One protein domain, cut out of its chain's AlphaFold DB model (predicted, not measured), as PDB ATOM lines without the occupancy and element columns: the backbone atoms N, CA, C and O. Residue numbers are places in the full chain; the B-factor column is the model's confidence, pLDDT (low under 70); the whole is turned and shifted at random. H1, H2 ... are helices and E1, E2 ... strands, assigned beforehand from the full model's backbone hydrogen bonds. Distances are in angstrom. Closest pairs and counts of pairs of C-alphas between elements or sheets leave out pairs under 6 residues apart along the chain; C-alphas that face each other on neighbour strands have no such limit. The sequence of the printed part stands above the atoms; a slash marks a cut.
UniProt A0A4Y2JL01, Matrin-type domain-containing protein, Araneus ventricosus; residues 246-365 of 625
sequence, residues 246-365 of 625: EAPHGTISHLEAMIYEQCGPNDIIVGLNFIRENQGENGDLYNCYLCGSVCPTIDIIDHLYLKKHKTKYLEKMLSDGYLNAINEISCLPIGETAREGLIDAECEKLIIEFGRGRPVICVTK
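What this domain is: This is residues 246 to 365 of the 625 residues of the protein "Matrin-type domain-containing protein" of Araneus ventricosus (UniProt A0A4Y2JL01). The model is an elongated body with a small four-stranded sheet, E3 E2 E1 E4, toward one end and a cluster of three helices, H3, H4 and H5, toward the other. The short helix H2 covers part of the sheet and leads into H3, H1 only grazes the sheet, and residues 332 to 337 stick out beyond H4. The printed part has 120 residues with five named helices and four named strands, in the order H1 E1 E2 E3 H2 H3 H4 H5 E4; the sheet is mixed, and the class is mixed, helices and strands. The whole is compact, with a radius of gyration of the C-alphas of 14.9 A, and spans 50 by 27 by 26 A.

Where its parts are: Find C-alpha 254 at (137.710, 208.934, 209.538); there H1 begins, residues 254 to 262, 11.9 A long. Read on to E1, residues 275 to 279, 12.4 A, then E2, residues 285 to 288, and E3, residues 293 to 296. H2 is residues 300 to 305, and H3, residues 307 to 319, is 18.3 A long. After H4, residues 326 to 331, find C-alpha 336 at (141.997, 229.307, 184.532), where H5 begins and runs 26.6 A to residue 354. E4, residues 360 to 364, 13.5 A, ends with C-alpha 364 at (149.268, 200.568, 213.752).

How they stand to each other: E1, E2 and E3 form a meander, each strand the antiparallel neighbour of the one before; E1 and E2 are a hairpin, with N 278 and O 285 2.8 A apart, and so are E2 and E3, with N 286 and O 295 2.8 A apart. E4, an edge strand, is parallel to E1 at 23 degrees, and N 277 and O 360 are 2.8 A apart. H1 only grazes the sheet with residues 254 to 255. H2 is on the sheet at a height of 9.8 A, over E2 and only just not over E3, where 2 of its C-alphas fall. H2 and H3 are close but not clearly touching; the closest C-alphas, of His 303 and His 309, are 7.0 A apart. H5 touches H3 with residues 340 to 347 alone, at a steep tilt of 50 degrees; the closest C-alphas are those of Lys 307 and Glu 340, 6.5 A. H4 touches H3, closest at the C-alphas of Leu 314 and Ile 326, 6.2 A. H4 and H5 are a helical hairpin at a shallow tilt of 14 degrees, closest at the C-alphas of Ile 329 and Arg 339, 6.6 A. In H1, H2, H3, H4 and H5 every O i to N i+4 pair is within hydrogen-bond range.

The domain as a whole: The two C-alphas farthest apart, those of Pro 333 and Lys 365, are 51.2 A apart. The printed part has no cut. The link from H1 to E1 is long, with 12 residues. Mean pLDDT of the printed part is 95.4, and no printed residue is under 70.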
ATOM      1  N   GLU A 246     147.110 196.952 206.815       92.81
ATOM      2  CA  GLU A 246     145.797 197.280 206.257       92.81
ATOM      3  C   GLU A 246     144.711 196.822 207.230       92.81
ATOM      4  O   GLU A 246     144.756 195.712 207.771       92.81
ATOM      5  N   ALA A 247     143.784 197.728 207.527       93.06
ATOM      6  CA  ALA A 247     142.733 197.459 208.483       93.06
ATOM      7  C   ALA A 247     141.759 196.412 207.907       93.06
ATOM      8  O   ALA A 247     141.530 196.384 206.696       93.06
ATOM      9  N   PRO A 248     141.151 195.559 208.750       92.50
ATOM     10  CA  PRO A 248     140.139 194.612 208.304       92.50
ATOM     11  C   PRO A 248     139.000 195.314 207.558       92.50
ATOM     12  O   PRO A 248     138.616 196.441 207.901       92.50
ATOM     13  N   HIS A 249     138.411 194.616 206.583       88.19
ATOM     14  CA  HIS A 249     137.222 195.096 205.883       88.19
ATOM     15  C   HIS A 249     136.121 195.485 206.882       88.19
ATOM     16  O   HIS A 249     135.792 194.721 207.788       88.19
ATOM     17  N   GLY A 250     135.551 196.680 206.703       89.31
ATOM     18  CA  GLY A 250     134.529 197.238 207.595       89.31
ATOM     19  C   GLY A 250     135.057 198.213 208.649       89.31
ATOM     20  O   GLY A 250     134.251 198.823 209.348       89.31
ATOM     21  N   THR A 251     136.375 198.410 208.746       93.62
ATOM     22  CA  THR A 251     136.931 199.535 209.512       93.62
ATOM     23  C   THR A 251     136.412 200.848 208.919       93.62
ATOM     24  O   THR A 251     136.415 201.022 207.701       93.62
ATOM     25  N   ILE A 252     135.918 201.744 209.774       92.44
ATOM     26  CA  ILE A 252     135.348 203.028 209.352       92.44
ATOM     27  C   ILE A 252     136.494 204.003 209.077       92.44
ATOM     28  O   ILE A 252     137.359 204.202 209.930       92.44
ATOM     29  N   SER A 253     136.491 204.614 207.893       96.25
ATOM     30  CA  SER A 253     137.427 205.686 207.551       96.25
ATOM     31  C   SER A 253     137.014 206.977 208.255       96.25
ATOM     32  O   SER A 253     135.871 207.424 208.123       96.25
ATOM     33  N   HIS A 254     137.943 207.607 208.975       96.12
ATOM     34  CA  HIS A 254     137.710 208.934 209.538       96.12
ATOM     35  C   HIS A 254     137.627 209.990 208.430       96.12
ATOM     36  O   HIS A 254     136.867 210.947 208.563       96.12
ATOM     37  N   LEU A 255     138.328 209.797 207.302       96.50
ATOM     38  CA  LEU A 255     138.195 210.680 206.140       96.50
ATOM     39  C   LEU A 255     136.791 210.636 205.535       96.50
ATOM     40  O   LEU A 255     136.239 211.688 205.228       96.50
ATOM     41  N   GLU A 256     136.195 209.452 205.373       96.06
ATOM     42  CA  GLU A 256     134.817 209.348 204.871       96.06
ATOM     43  C   GLU A 256     133.825 210.053 205.808       96.06
ATOM     44  O   GLU A 256     132.949 210.778 205.334       96.06
ATOM     45  N   ALA A 257     134.000 209.904 207.127       95.94
ATOM     46  CA  ALA A 257     133.194 210.614 208.119       95.94
ATOM     47  C   ALA A 257     133.363 212.141 208.008       95.94
ATOM     48  O   ALA A 257     132.374 212.865 207.926       95.94
ATOM     49  N   MET A 258     134.602 212.633 207.900       96.25
ATOM     50  CA  MET A 258     134.884 214.060 207.703       96.25
ATOM     51  C   MET A 258     134.281 214.613 206.414       96.25
ATOM     52  O   MET A 258     133.753 215.721 206.416       96.25
ATOM     53  N   ILE A 259     134.354 213.862 205.312       96.38
ATOM     54  CA  ILE A 259     133.746 214.267 204.041       96.38
ATOM     55  C   ILE A 259     132.233 214.396 204.210       96.38
ATOM     56  O   ILE A 259     131.657 215.372 203.746       96.38
ATOM     57  N   TYR A 260     131.591 213.449 204.895       95.12
ATOM     58  CA  TYR A 260     130.153 213.503 205.144       95.12
ATOM     59  C   TYR A 260     129.743 214.696 206.022       95.12
ATOM     60  O   TYR A 260     128.700 215.302 205.790       95.12
ATOM     61  N   GLU A 261     130.556 215.045 207.021       95.50
ATOM     62  CA  GLU A 261     130.272 216.145 207.948       95.50
ATOM     63  C   GLU A 261     130.577 217.533 207.367       95.50
ATOM     64  O   GLU A 261     129.856 218.490 207.648       95.50
ATOM     65  N   GLN A 262     131.658 217.662 206.593       95.38
ATOM     66  CA  GLN A 262     132.189 218.960 206.161       95.38
ATOM     67  C   GLN A 262     131.860 219.307 204.708       95.38
ATOM     68  O   GLN A 262     131.942 220.478 204.339       95.38
ATOM     69  N   CYS A 263     131.510 218.321 203.879       94.88
ATOM     70  CA  CYS A 263     131.276 218.522 202.451       94.88
ATOM     71  C   CYS A 263     129.795 218.327 202.114       94.88
ATOM     72  O   CYS A 263     129.136 217.396 202.576       94.88
ATOM     73  N   GLY A 264     129.259 219.212 201.279       92.38
ATOM     74  CA  GLY A 264     127.906 219.119 200.760       92.38
ATOM     75  C   GLY A 264     127.740 217.992 199.730       92.38
ATOM     76  O   GLY A 264     128.713 217.487 199.163       92.38
ATOM     77  N   PRO A 265     126.489 217.614 199.410       90.62
ATOM     78  CA  PRO A 265     126.208 216.581 198.409       90.62
ATOM     79  C   PRO A 265     126.729 216.948 197.009       90.62
ATOM     80  O   PRO A 265     127.062 216.055 196.236       90.62
ATOM     81  N   ASN A 266     126.851 218.247 196.719       92.88
ATOM     82  CA  ASN A 266     127.292 218.774 195.425       92.88
ATOM     83  C   ASN A 266     128.811 218.984 195.335       92.88
ATOM     84  O   ASN A 266     129.300 219.452 194.310       92.88
ATOM     85  N   ASP A 267     129.557 218.689 196.400       95.88
ATOM     86  CA  ASP A 267     131.003 218.853 196.379       95.88
ATOM     87  C   ASP A 267     131.677 217.703 195.618       95.88
ATOM     88  O   ASP A 267     131.419 216.515 195.851       95.88
ATOM     89  N   ILE A 268     132.559 218.074 194.690       97.12
ATOM     90  CA  ILE A 268     133.222 217.151 193.765       97.12
ATOM     91  C   ILE A 268     134.534 216.686 194.392       97.12
ATOM     92  O   ILE A 268     135.572 217.340 194.269       97.12
ATOM     93  N   ILE A 269     134.470 215.537 195.064       97.56
ATOM     94  CA  ILE A 269     135.620 214.856 195.664       97.56
ATOM     95  C   ILE A 269     135.865 213.553 194.913       97.56
ATOM     96  O   ILE A 269     135.004 212.673 194.875       97.56
ATOM     97  N   VAL A 270     137.059 213.435 194.335       97.75
ATOM     98  CA  VAL A 270     137.482 212.302 193.507       97.75
ATOM     99  C   VAL A 270     138.741 211.639 194.042       97.75
ATOM    100  O   VAL A 270     139.537 212.246 194.765       97.75
ATOM    101  N   GLY A 271     138.951 210.391 193.627       96.94
ATOM    102  CA  GLY A 271     140.198 209.674 193.854       96.94
ATOM    103  C   GLY A 271     140.409 209.228 195.299       96.94
ATOM    104  O   GLY A 271     141.558 209.106 195.720       96.94
ATOM    105  N   LEU A 272     139.339 208.974 196.066       97.44
ATOM    106  CA  LEU A 272     139.472 208.482 197.444       97.44
ATOM    107  C   LEU A 272     140.152 207.113 197.498       97.44
ATOM    108  O   LEU A 272     140.884 206.835 198.437       97.44
ATOM    109  N   ASN A 273     140.000 206.298 196.453       96.25
ATOM    110  CA  ASN A 273     140.722 205.036 196.268       96.25
ATOM    111  C   ASN A 273     142.249 205.192 196.155       96.25
ATOM    112  O   ASN A 273     142.972 204.211 196.303       96.25
ATOM    113  N   PHE A 274     142.744 206.409 195.927       96.94
ATOM    114  CA  PHE A 274     144.170 206.727 195.916       96.94
ATOM    115  C   PHE A 274     144.641 207.401 197.210       96.94
ATOM    116  O   PHE A 274     145.760 207.917 197.261       96.94
ATOM    117  N   ILE A 275     143.805 207.419 198.251       97.25
ATOM    118  CA  ILE A 275     144.173 207.919 199.573       97.25
ATOM    119  C   ILE A 275     144.426 206.741 200.508       97.25
ATOM    120  O   ILE A 275     143.571 205.871 200.673       97.25
ATOM    121  N   ARG A 276     145.593 206.735 201.159       96.44
ATOM    122  CA  ARG A 276     145.871 205.869 202.308       96.44
ATOM    123  C   ARG A 276     145.754 206.661 203.601       96.44
ATOM    124  O   ARG A 276     146.509 207.608 203.813       96.44
ATOM    125  N   GLU A 277     144.839 206.238 204.458       97.00
ATOM    126  CA  GLU A 277     144.603 206.781 205.793       97.00
ATOM    127  C   GLU A 277     145.391 205.968 206.825       97.00
ATOM    128  O   GLU A 277     145.061 204.821 207.107       97.00
ATOM    129  N   ASN A 278     146.438 206.559 207.392       95.06
ATOM    130  CA  ASN A 278     147.229 205.967 208.463       95.06
ATOM    131  C   ASN A 278     146.673 206.427 209.815       95.06
ATOM    132  O   ASN A 278     146.992 207.528 210.269       95.06
ATOM    133  N   GLN A 279     145.882 205.573 210.462       94.31
ATOM    134  CA  GLN A 279     145.286 205.857 211.766       94.31
ATOM    135  C   GLN A 279     146.291 205.592 212.894       94.31
ATOM    136  O   GLN A 279     146.854 204.495 213.009       94.31
ATOM    137  N   GLY A 280     146.519 206.599 213.738       91.12
ATOM    138  CA  GLY A 280     147.481 206.540 214.840       91.12
ATOM    139  C   GLY A 280     147.046 207.337 216.070       91.12
ATOM    140  O   GLY A 280     146.180 208.201 216.004       91.12
ATOM    141  N   GLU A 281     147.682 207.071 217.217       89.06
ATOM    142  CA  GLU A 281     147.360 207.745 218.492       89.06
ATOM    143  C   GLU A 281     147.598 209.266 218.455       89.06
ATOM    144  O   GLU A 281     146.968 210.011 219.199       89.06
ATOM    145  N   ASN A 282     148.481 209.737 217.567       88.44
ATOM    146  CA  ASN A 282     148.819 211.156 217.400       88.44
ATOM    147  C   ASN A 282     147.968 211.858 216.323       88.44
ATOM    148  O   ASN A 282     148.368 212.910 215.823       88.44
ATOM    149  N   GLY A 283     146.826 211.273 215.959       89.56
ATOM    150  CA  GLY A 283     145.987 211.719 214.852       89.56
ATOM    151  C   GLY A 283     146.313 211.014 213.537       89.56
ATOM    152  O   GLY A 283     147.325 210.318 213.407       89.56
ATOM    153  N   ASP A 284     145.421 211.203 212.570       93.56
ATOM    154  CA  ASP A 284     145.476 210.510 211.289       93.56
ATOM    155  C   ASP A 284     146.370 211.253 210.290       93.56
ATOM    156  O   ASP A 284     146.380 212.486 210.202       93.56
ATOM    157  N   LEU A 285     147.126 210.481 209.512       94.94
ATOM    158  CA  LEU A 285     147.925 210.984 208.398       94.94
ATOM    159  C   LEU A 285     147.398 210.404 207.091       94.94
ATOM    160  O   LEU A 285     147.232 209.194 206.962       94.94
ATOM    161  N   TYR A 286     147.200 211.258 206.097       96.62
ATOM    162  CA  TYR A 286     146.636 210.886 204.806       96.62
ATOM    163  C   TYR A 286     147.697 211.006 203.724       96.62
ATOM    164  O   TYR A 286     148.256 212.080 203.512       96.62
ATOM    165  N   ASN A 287     147.968 209.916 203.016       95.25
ATOM    166  CA  ASN A 287     148.885 209.910 201.882       95.25
ATOM    167  C   ASN A 287     148.073 209.847 200.592       95.25
ATOM    168  O   ASN A 287     147.326 208.893 200.384       95.25
ATOM    169  N   CYS A 288     148.230 210.846 199.730       96.94
ATOM    170  CA  CYS A 288     147.620 210.868 198.408       96.94
ATOM    171  C   CYS A 288     148.619 210.359 197.371       96.94
ATOM    172  O   CYS A 288     149.612 211.035 197.091       96.94
ATOM    173  N   TYR A 289     148.349 209.200 196.771       94.75
ATOM    174  CA  TYR A 289     149.240 208.616 195.764       94.75
ATOM    175  C   TYR A 289     149.215 209.382 194.439       94.75
ATOM    176  O   TYR A 289     150.254 209.529 193.812       94.75
ATOM    177  N   LEU A 290     148.082 209.991 194.072       94.38
ATOM    178  CA  LEU A 290     147.982 210.811 192.854       94.38
ATOM    179  C   LEU A 290     148.902 212.035 192.886       94.38
ATOM    180  O   LEU A 290     149.466 212.438 191.870       94.38
ATOM    181  N   CYS A 291     149.026 212.661 194.058       94.75
ATOM    182  CA  CYS A 291     149.793 213.891 194.227       94.75
ATOM    183  C   CYS A 291     151.167 213.674 194.875       94.75
ATOM    184  O   CYS A 291     151.996 214.588 194.854       94.75
ATOM    185  N   GLY A 292     151.399 212.507 195.484       90.25
ATOM    186  CA  GLY A 292     152.555 212.229 196.335       90.25
ATOM    187  C   GLY A 292     152.610 213.085 197.606       90.25
ATOM    188  O   GLY A 292     153.690 213.275 198.162       90.25
ATOM    189  N   SER A 293     151.485 213.662 198.039       92.19
ATOM    190  CA  SER A 293     151.406 214.523 199.222       92.19
ATOM    191  C   SER A 293     151.018 213.739 200.470       92.19
ATOM    192  O   SER A 293     150.217 212.807 200.412       92.19
ATOM    193  N   VAL A 294     151.565 214.165 201.609       94.06
ATOM    194  CA  VAL A 294     151.189 213.686 202.941       94.06
ATOM    195  C   VAL A 294     150.500 214.832 203.667       94.06
ATOM    196  O   VAL A 294     151.116 215.877 203.878       94.06
ATOM    197  N   CYS A 295     149.234 214.647 204.020       95.00
ATOM    198  CA  CYS A 295     148.385 215.663 204.627       95.00
ATOM    199  C   CYS A 295     147.956 215.222 206.036       95.00
ATOM    200  O   CYS A 295     147.574 214.062 206.217       95.00
ATOM    201  N   PRO A 296     147.977 216.110 207.041       95.75
ATOM    202  CA  PRO A 296     147.260 215.871 208.291       95.75
ATOM    203  C   PRO A 296     145.740 215.968 208.081       95.75
ATOM    204  O   PRO A 296     145.267 216.482 207.065       95.75
ATOM    205  N   THR A 297     144.969 215.535 209.080       93.12
ATOM    206  CA  THR A 297     143.494 215.579 209.109       93.12
ATOM    207  C   THR A 297     142.885 216.917 208.703       93.12
ATOM    208  O   THR A 297     141.871 216.943 208.015       93.12
ATOM    209  N   ILE A 298     143.497 218.038 209.084       90.06
ATOM    210  CA  ILE A 298     142.952 219.366 208.778       90.06
ATOM    211  C   ILE A 298     143.120 219.773 207.305       90.06
ATOM    212  O   ILE A 298     142.306 220.535 206.800       90.06
ATOM    213  N   ASP A 299     144.128 219.241 206.609       95.88
ATOM    214  CA  ASP A 299     144.507 219.712 205.269       95.88
ATOM    215  C   ASP A 299     144.070 218.756 204.149       95.88
ATOM    216  O   ASP A 299     144.119 219.112 202.971       95.88
ATOM    217  N   ILE A 300     143.671 217.520 204.475       97.31
ATOM    218  CA  ILE A 300     143.342 216.516 203.454       97.31
ATOM    219  C   ILE A 300     142.103 216.897 202.634       97.31
ATOM    220  O   ILE A 300     142.099 216.698 201.424       97.31
ATOM    221  N   ILE A 301     141.081 217.489 203.251       97.38
ATOM    222  CA  ILE A 301     139.871 217.918 202.538       97.38
ATOM    223  C   ILE A 301     140.211 219.033 201.546       97.38
ATOM    224  O   ILE A 301     139.922 218.906 200.356       97.38
ATOM    225  N   ASP A 302     140.920 220.070 202.001       96.69
ATOM    226  CA  ASP A 302     141.396 221.156 201.142       96.69
ATOM    227  C   ASP A 302     142.252 220.621 199.990       96.69
ATOM    228  O   ASP A 302     142.077 221.034 198.845       96.69
ATOM    229  N   HIS A 303     143.132 219.653 200.266       97.75
ATOM    230  CA  HIS A 303     143.944 218.991 199.250       97.75
ATOM    231  C   HIS A 303     143.098 218.326 198.152       97.75
ATOM    232  O   HIS A 303     143.405 218.500 196.970       97.75
ATOM    233  N   LEU A 304     142.034 217.609 198.524       97.75
ATOM    234  CA  LEU A 304     141.133 216.938 197.581       97.75
ATOM    235  C   LEU A 304     140.336 217.931 196.718       97.75
ATOM    236  O   LEU A 304     140.001 217.610 195.575       97.75
ATOM    237  N   TYR A 305     140.078 219.144 197.220       96.94
ATOM    238  CA  TYR A 305     139.439 220.215 196.449       96.94
ATOM    239  C   TYR A 305     140.362 220.878 195.430       96.94
ATOM    240  O   TYR A 305     139.871 221.464 194.460       96.94
ATOM    241  N   LEU A 306     141.682 220.804 195.618       97.00
ATOM    242  CA  LEU A 306     142.615 221.480 194.727       97.00
ATOM    243  C   LEU A 306     142.491 220.949 193.298       97.00
ATOM    244  O   LEU A 306     142.627 219.752 193.034       97.00
ATOM    245  N   LYS A 307     142.403 221.880 192.344       97.12
ATOM    246  CA  LYS A 307     142.468 221.608 190.901       97.12
ATOM    247  C   LYS A 307     143.603 220.655 190.513       97.12
ATOM    248  O   LYS A 307     143.435 219.812 189.634       97.12
ATOM    249  N   LYS A 308     144.762 220.772 191.169       96.81
ATOM    250  CA  LYS A 308     145.928 219.911 190.925       96.81
ATOM    251  C   LYS A 308     145.620 218.433 191.190       96.81
ATOM    252  O   LYS A 308     146.018 217.597 190.385       96.81
ATOM    253  N   HIS A 309     144.908 218.124 192.275       97.81
ATOM    254  CA  HIS A 309     144.497 216.757 192.608       97.81
ATOM    255  C   HIS A 309     143.507 216.215 191.579       97.81
ATOM    256  O   HIS A 309     143.739 215.156 191.006       97.81
ATOM    257  N   LYS A 310     142.468 216.992 191.254       98.25
ATOM    258  CA  LYS A 310     141.464 216.629 190.238       98.25
ATOM    259  C   LYS A 310     142.084 216.377 188.859       98.25
ATOM    260  O   LYS A 310     141.787 215.377 188.216       98.25
ATOM    261  N   THR A 311     143.023 217.229 188.445       97.75
ATOM    262  CA  THR A 311     143.785 217.054 187.194       97.75
ATOM    263  C   THR A 311     144.572 215.742 187.211       97.75
ATOM    264  O   THR A 311     144.477 214.962 186.270       97.75
ATOM    265  N   LYS A 312     145.295 215.454 188.305       97.25
ATOM    266  CA  LYS A 312     146.059 214.204 188.465       97.25
ATOM    267  C   LYS A 312     145.169 212.963 188.473       97.25
ATOM    268  O   LYS A 312     145.554 211.941 187.917       97.25
ATOM    269  N   TYR A 313     143.982 213.056 189.066       98.00
ATOM    270  CA  TYR A 313     142.985 211.992 189.013       98.00
ATOM    271  C   TYR A 313     142.535 211.712 187.573       98.00
ATOM    272  O   TYR A 313     142.568 210.563 187.144       98.00
ATOM    273  N   LEU A 314     142.190 212.746 186.798       98.00
ATOM    274  CA  LEU A 314     141.779 212.581 185.400       98.00
ATOM    275  C   LEU A 314     142.911 212.040 184.511       98.00
ATOM    276  O   LEU A 314     142.674 211.155 183.689       98.00
ATOM    277  N   GLU A 315     144.147 212.508 184.711       96.88
ATOM    278  CA  GLU A 315     145.341 211.950 184.056       96.88
ATOM    279  C   GLU A 315     145.512 210.458 184.378       96.88
ATOM    280  O   GLU A 315     145.765 209.657 183.478       96.88
ATOM    281  N   LYS A 316     145.328 210.069 185.649       96.31
ATOM    282  CA  LYS A 316     145.408 208.668 186.077       96.31
ATOM    283  C   LYS A 316     144.316 207.823 185.421       96.31
ATOM    284  O   LYS A 316     144.626 206.775 184.863       96.31
ATOM    285  N   MET A 317     143.075 208.303 185.400       96.62
ATOM    286  CA  MET A 317     141.971 207.606 184.735       96.62
ATOM    287  C   MET A 317     142.212 207.452 183.236       96.62
ATOM    288  O   MET A 317     142.007 206.367 182.699       96.62
ATOM    289  N   LEU A 318     142.771 208.470 182.582       96.00
ATOM    290  CA  LEU A 318     143.166 208.355 181.183       96.00
ATOM    291  C   LEU A 318     144.252 207.287 180.981       96.00
ATOM    292  O   LEU A 318     144.162 206.486 180.053       96.00
ATOM    293  N   SER A 319     145.261 207.251 181.857       95.06
ATOM    294  CA  SER A 319     146.341 206.255 181.784       95.06
ATOM    295  C   SER A 319     145.865 204.822 182.034       95.06
ATOM    296  O   SER A 319     146.420 203.891 181.456       95.06
ATOM    297  N   ASP A 320     144.809 204.653 182.832       93.88
ATOM    298  CA  ASP A 320     144.176 203.359 183.100       93.88
ATOM    299  C   ASP A 320     143.205 202.940 181.969       93.88
ATOM    300  O   ASP A 320     142.565 201.895 182.052       93.88
ATOM    301  N   GLY A 321     143.120 203.729 180.888       95.38
ATOM    302  CA  GLY A 321     142.327 203.436 179.691       95.38
ATOM    303  C   GLY A 321     140.912 204.022 179.695       95.38
ATOM    304  O   GLY A 321     140.160 203.787 178.750       95.38
ATOM    305  N   TYR A 322     140.541 204.797 180.717       94.75
ATOM    306  CA  TYR A 322     139.237 205.452 180.781       94.75
ATOM    307  C   TYR A 322     139.244 206.736 179.955       94.75
ATOM    308  O   TYR A 322     139.998 207.673 180.226       94.75
ATOM    309  N   LEU A 323     138.376 206.793 178.946       94.12
ATOM    310  CA  LEU A 323     138.220 207.979 178.112       94.12
ATOM    311  C   LEU A 323     137.691 209.143 178.953       94.12
ATOM    312  O   LEU A 323     136.656 209.034 179.602       94.12
ATOM    313  N   ASN A 324     138.406 210.262 178.918       95.94
ATOM    314  CA  ASN A 324     137.977 211.523 179.503       95.94
ATOM    315  C   ASN A 324     138.599 212.699 178.733       95.94
ATOM    316  O   ASN A 324     139.530 212.525 177.942       95.94
ATOM    317  N   ALA A 325     138.094 213.903 178.977       93.38
ATOM    318  CA  ALA A 325     138.461 215.101 178.228       93.38
ATOM    319  C   ALA A 325     139.711 215.843 178.752       93.38
ATOM    320  O   ALA A 325     139.943 216.988 178.361       93.38
ATOM    321  N   ILE A 326     140.549 215.266 179.630       97.56
ATOM    322  CA  ILE A 326     141.620 216.039 180.296       97.56
ATOM    323  C   ILE A 326     142.663 216.618 179.336       97.56
ATOM    324  O   ILE A 326     143.099 217.760 179.513       97.56
ATOM    325  N   ASN A 327     143.030 215.870 178.294       96.31
ATOM    326  CA  ASN A 327     143.970 216.339 177.275       96.31
ATOM    327  C   ASN A 327     143.377 217.497 176.469       96.31
ATOM    328  O   ASN A 327     144.065 218.483 176.207       96.31
ATOM    329  N   GLU A 328     142.091 217.407 176.131       97.00
ATOM    330  CA  GLU A 328     141.373 218.447 175.395       97.00
ATOM    331  C   GLU A 328     141.266 219.713 176.249       97.00
ATOM    332  O   GLU A 328     141.725 220.775 175.833       97.00
ATOM    333  N   ILE A 329     140.780 219.583 177.490       97.12
ATOM    334  CA  ILE A 329     140.626 220.685 178.452       97.12
ATOM    335  C   ILE A 329     141.962 221.399 178.707       97.12
ATOM    336  O   ILE A 329     142.010 222.632 178.783       97.12
ATOM    337  N   SER A 330     143.058 220.642 178.819       96.00
ATOM    338  CA  SER A 330     144.397 221.195 179.055       96.00
ATOM    339  C   SER A 330     144.931 221.998 177.866       96.00
ATOM    340  O   SER A 330     145.663 222.966 178.070       96.00
ATOM    341  N   CYS A 331     144.532 221.652 176.637       95.88
ATOM    342  CA  CYS A 331     144.957 222.343 175.415       95.88
ATOM    343  C   CYS A 331     144.112 223.583 175.074       95.88
ATOM    344  O   CYS A 331     144.517 224.382 174.226       95.88
ATOM    345  N   LEU A 332     142.948 223.774 175.706       95.69
ATOM    346  CA  LEU A 332     142.067 224.900 175.393       95.69
ATOM    347  C   LEU A 332     142.683 226.255 175.818       95.69
ATOM    348  O   LEU A 332     143.128 226.404 176.968       95.69
ATOM    349  N   PRO A 333     142.637 227.293 174.951       96.75
ATOM    350  CA  PRO A 333     143.115 228.646 175.247       96.75
ATOM    351  C   PRO A 333     142.088 229.443 176.076       96.75
ATOM    352  O   PRO A 333     141.674 230.542 175.710       96.75
ATOM    353  N   ILE A 334     141.646 228.868 177.191       96.75
ATOM    354  CA  ILE A 334     140.636 229.437 178.091       96.75
ATOM    355  C   ILE A 334     141.262 229.923 179.402       96.75
ATOM    356  O   ILE A 334     142.356 229.509 179.790       96.75
ATOM    357  N   GLY A 335     140.547 230.810 180.098       96.44
ATOM    358  CA  GLY A 335     140.939 231.284 181.423       96.44
ATOM    359  C   GLY A 335     140.939 230.169 182.473       96.44
ATOM    360  O   GLY A 335     140.198 229.191 182.370       96.44
ATOM    361  N   GLU A 336     141.747 230.340 183.520       95.69
ATOM    362  CA  GLU A 336     141.997 229.307 184.532       95.69
ATOM    363  C   GLU A 336     140.731 228.864 185.284       95.69
ATOM    364  O   GLU A 336     140.548 227.668 185.510       95.69
ATOM    365  N   THR A 337     139.828 229.807 185.579       95.62
ATOM    366  CA  THR A 337     138.524 229.555 186.217       95.62
ATOM    367  C   THR A 337     137.588 228.738 185.324       95.62
ATOM    368  O   THR A 337     136.913 227.833 185.800       95.62
ATOM    369  N   ALA A 338     137.561 229.018 184.016       96.81
ATOM    370  CA  ALA A 338     136.759 228.235 183.074       96.81
ATOM    371  C   ALA A 338     137.316 226.810 182.938       96.81
ATOM    372  O   ALA A 338     136.556 225.847 182.908       96.81
ATOM    373  N   ARG A 339     138.648 226.671 182.927       97.44
ATOM    374  CA  ARG A 339     139.324 225.368 182.905       97.44
ATOM    375  C   ARG A 339     139.019 224.540 184.151       97.44
ATOM    376  O   ARG A 339     138.805 223.342 184.035       97.44
ATOM    377  N   GLU A 340     139.009 225.162 185.328       97.12
ATOM    378  CA  GLU A 340     138.632 224.495 186.579       97.12
ATOM    379  C   GLU A 340     137.186 223.983 186.534       97.12
ATOM    380  O   GLU A 340     136.960 222.819 186.836       97.12
ATOM    381  N   GLY A 341     136.242 224.787 186.031       97.50
ATOM    382  CA  GLY A 341     134.855 224.345 185.841       97.50
ATOM    383  C   GLY A 341     134.703 223.150 184.888       97.50
ATOM    384  O   GLY A 341     133.872 222.281 185.134       97.50
ATOM    385  N   LEU A 342     135.517 223.068 183.828       98.06
ATOM    386  CA  LEU A 342     135.522 221.909 182.923       98.06
ATOM    387  C   LEU A 342     136.122 220.656 183.574       98.06
ATOM    388  O   LEU A 342     135.604 219.563 183.366       98.06
ATOM    389  N   ILE A 343     137.190 220.809 184.363       98.19
ATOM    390  CA  ILE A 343     137.776 219.703 185.137       98.19
ATOM    391  C   ILE A 343     136.760 219.170 186.145       98.19
ATOM    392  O   ILE A 343     136.585 217.960 186.247       98.19
ATOM    393  N   ASP A 344     136.064 220.062 186.844       97.62
ATOM    394  CA  ASP A 344     135.033 219.701 187.811       97.62
ATOM    395  C   ASP A 344     133.885 218.934 187.146       97.62
ATOM    396  O   ASP A 344     133.535 217.848 187.608       97.62
ATOM    397  N   ALA A 345     133.372 219.428 186.016       97.81
ATOM    398  CA  ALA A 345     132.331 218.741 185.253       97.81
ATOM    399  C   ALA A 345     132.772 217.348 184.768       97.81
ATOM    400  O   ALA A 345     131.978 216.410 184.758       97.81
ATOM    401  N   GLU A 346     134.037 217.188 184.375       98.12
ATOM    402  CA  GLU A 346     134.563 215.891 183.945       98.12
ATOM    403  C   GLU A 346     134.754 214.926 185.124       98.12
ATOM    404  O   GLU A 346     134.407 213.748 185.034       98.12
ATOM    405  N   CYS A 347     135.232 215.426 186.263       98.06
ATOM    406  CA  CYS A 347     135.296 214.662 187.504       98.06
ATOM    407  C   CYS A 347     133.907 214.202 187.964       98.06
ATOM    408  O   CYS A 347     133.763 213.060 188.393       98.06
ATOM    409  N   GLU A 348     132.885 215.052 187.857       97.62
ATOM    410  CA  GLU A 348     131.508 214.711 188.219       97.62
ATOM    411  C   GLU A 348     130.969 213.535 187.390       97.62
ATOM    412  O   GLU A 348     130.387 212.609 187.957       97.62
ATOM    413  N   LYS A 349     131.245 213.497 186.078       97.31
ATOM    414  CA  LYS A 349     130.883 212.348 185.225       97.31
ATOM    415  C   LYS A 349     131.508 211.045 185.727       97.31
ATOM    416  O   LYS A 349     130.804 210.047 185.861       97.31
ATOM    417  N   LEU A 350     132.801 211.064 186.063       96.56
ATOM    418  CA  LEU A 350     133.490 209.879 186.583       96.56
ATOM    419  C   LEU A 350     132.987 209.469 187.973       96.56
ATOM    420  O   LEU A 350     132.925 208.278 188.262       96.56
ATOM    421  N   ILE A 351     132.576 210.417 188.822       96.50
ATOM    422  CA  ILE A 351     131.920 210.093 190.099       96.50
ATOM    423  C   ILE A 351     130.594 209.371 189.854       96.50
ATOM    424  O   ILE A 351     130.278 208.431 190.579       96.50
ATOM    425  N   ILE A 352     129.804 209.801 188.867       95.75
ATOM    426  CA  ILE A 352     128.529 209.149 188.541       95.75
ATOM    427  C   ILE A 352     128.768 207.720 188.039       95.75
ATOM    428  O   ILE A 352     128.021 206.814 188.403       95.75
ATOM    429  N   GLU A 353     129.811 207.510 187.237       96.44
ATOM    430  CA  GLU A 353     130.112 206.212 186.628       96.44
ATOM    431  C   GLU A 353     130.792 205.227 187.596       96.44
ATOM    432  O   GLU A 353     130.387 204.068 187.688       96.44
ATOM    433  N   PHE A 354     131.793 205.682 188.355       95.44
ATOM    434  CA  PHE A 354     132.661 204.827 189.180       95.44
ATOM    435  C   PHE A 354     132.500 205.044 190.692       95.44
ATOM    436  O   PHE A 354     133.042 204.287 191.501       95.44
ATOM    437  N   GLY A 355     131.759 206.073 191.099       95.56
ATOM    438  CA  GLY A 355     131.719 206.541 192.479       95.56
ATOM    439  C   GLY A 355     132.962 207.348 192.868       95.56
ATOM    440  O   GLY A 355     133.888 207.561 192.091       95.56
ATOM    441  N   ARG A 356     133.004 207.800 194.126       93.19
ATOM    442  CA  ARG A 356     134.140 208.576 194.668       93.19
ATOM    443  C   ARG A 356     135.366 207.713 195.016       93.19
ATOM    444  O   ARG A 356     136.449 208.250 195.254       93.19
ATOM    445  N   GLY A 357     135.199 206.389 195.059       93.44
ATOM    446  CA  GLY A 357     136.151 205.445 195.652       93.44
ATOM    447  C   GLY A 357     136.061 205.397 197.183       93.44
ATOM    448  O   GLY A 357     135.212 206.058 197.780       93.44
ATOM    449  N   ARG A 358     136.937 204.608 197.817       95.19
ATOM    450  CA  ARG A 358     137.089 204.532 199.280       95.19
ATOM    451  C   ARG A 358     138.567 204.532 199.664       95.19
ATOM    452  O   ARG A 358     139.328 203.846 198.981       95.19
ATOM    453  N   PRO A 359     138.977 205.241 200.726       96.25
ATOM    454  CA  PRO A 359     140.365 205.247 201.163       96.25
ATOM    455  C   PRO A 359     140.800 203.886 201.709       96.25
ATOM    456  O   PRO A 359     140.024 203.154 202.325       96.25
ATOM    457  N   VAL A 360     142.076 203.562 201.502       95.88
ATOM    458  CA  VAL A 360     142.719 202.389 202.101       95.88
ATOM    459  C   VAL A 360     143.119 202.746 203.525       95.88
ATOM    460  O   VAL A 360     143.949 203.628 203.739       95.88
ATOM    461  N   ILE A 361     142.537 202.064 204.507       96.56
ATOM    462  CA  ILE A 361     142.806 202.329 205.921       96.56
ATOM    463  C   ILE A 361     143.964 201.449 206.374       96.56
ATOM    464  O   ILE A 361     143.959 200.233 206.175       96.56
ATOM    465  N   CYS A 362     144.951 202.055 207.020       94.12
ATOM    466  CA  CYS A 362     146.064 201.360 207.633       94.12
ATOM    467  C   CYS A 362     146.177 201.755 209.110       94.12
ATOM    468  O   CYS A 362     146.155 202.925 209.474       94.12
ATOM    469  N   VAL A 363     146.316 200.761 209.977       93.75
ATOM    470  CA  VAL A 363     146.245 200.880 211.442       93.75
ATOM    471  C   VAL A 363     147.528 200.356 212.060       93.75
ATOM    472  O   VAL A 363     148.088 199.360 211.601       93.75
ATOM    473  N   THR A 364     148.027 201.015 213.107       90.69
ATOM    474  CA  THR A 364     149.268 200.568 213.752       90.69
ATOM    475  C   THR A 364     149.114 199.179 214.389       90.69
ATOM    476  O   THR A 364     148.182 198.959 215.149       90.69
ATOM    477  N   LYS A 365     150.058 198.250 214.196       87.31
ATOM    478  CA  LYS A 365     150.046 196.883 214.761       87.31
ATOM    479  C   LYS A 365     149.808 196.852 216.276       87.31
ATOM    480  O   LYS A 365     149.230 195.897 216.783       87.31
TER     481      LYS A 365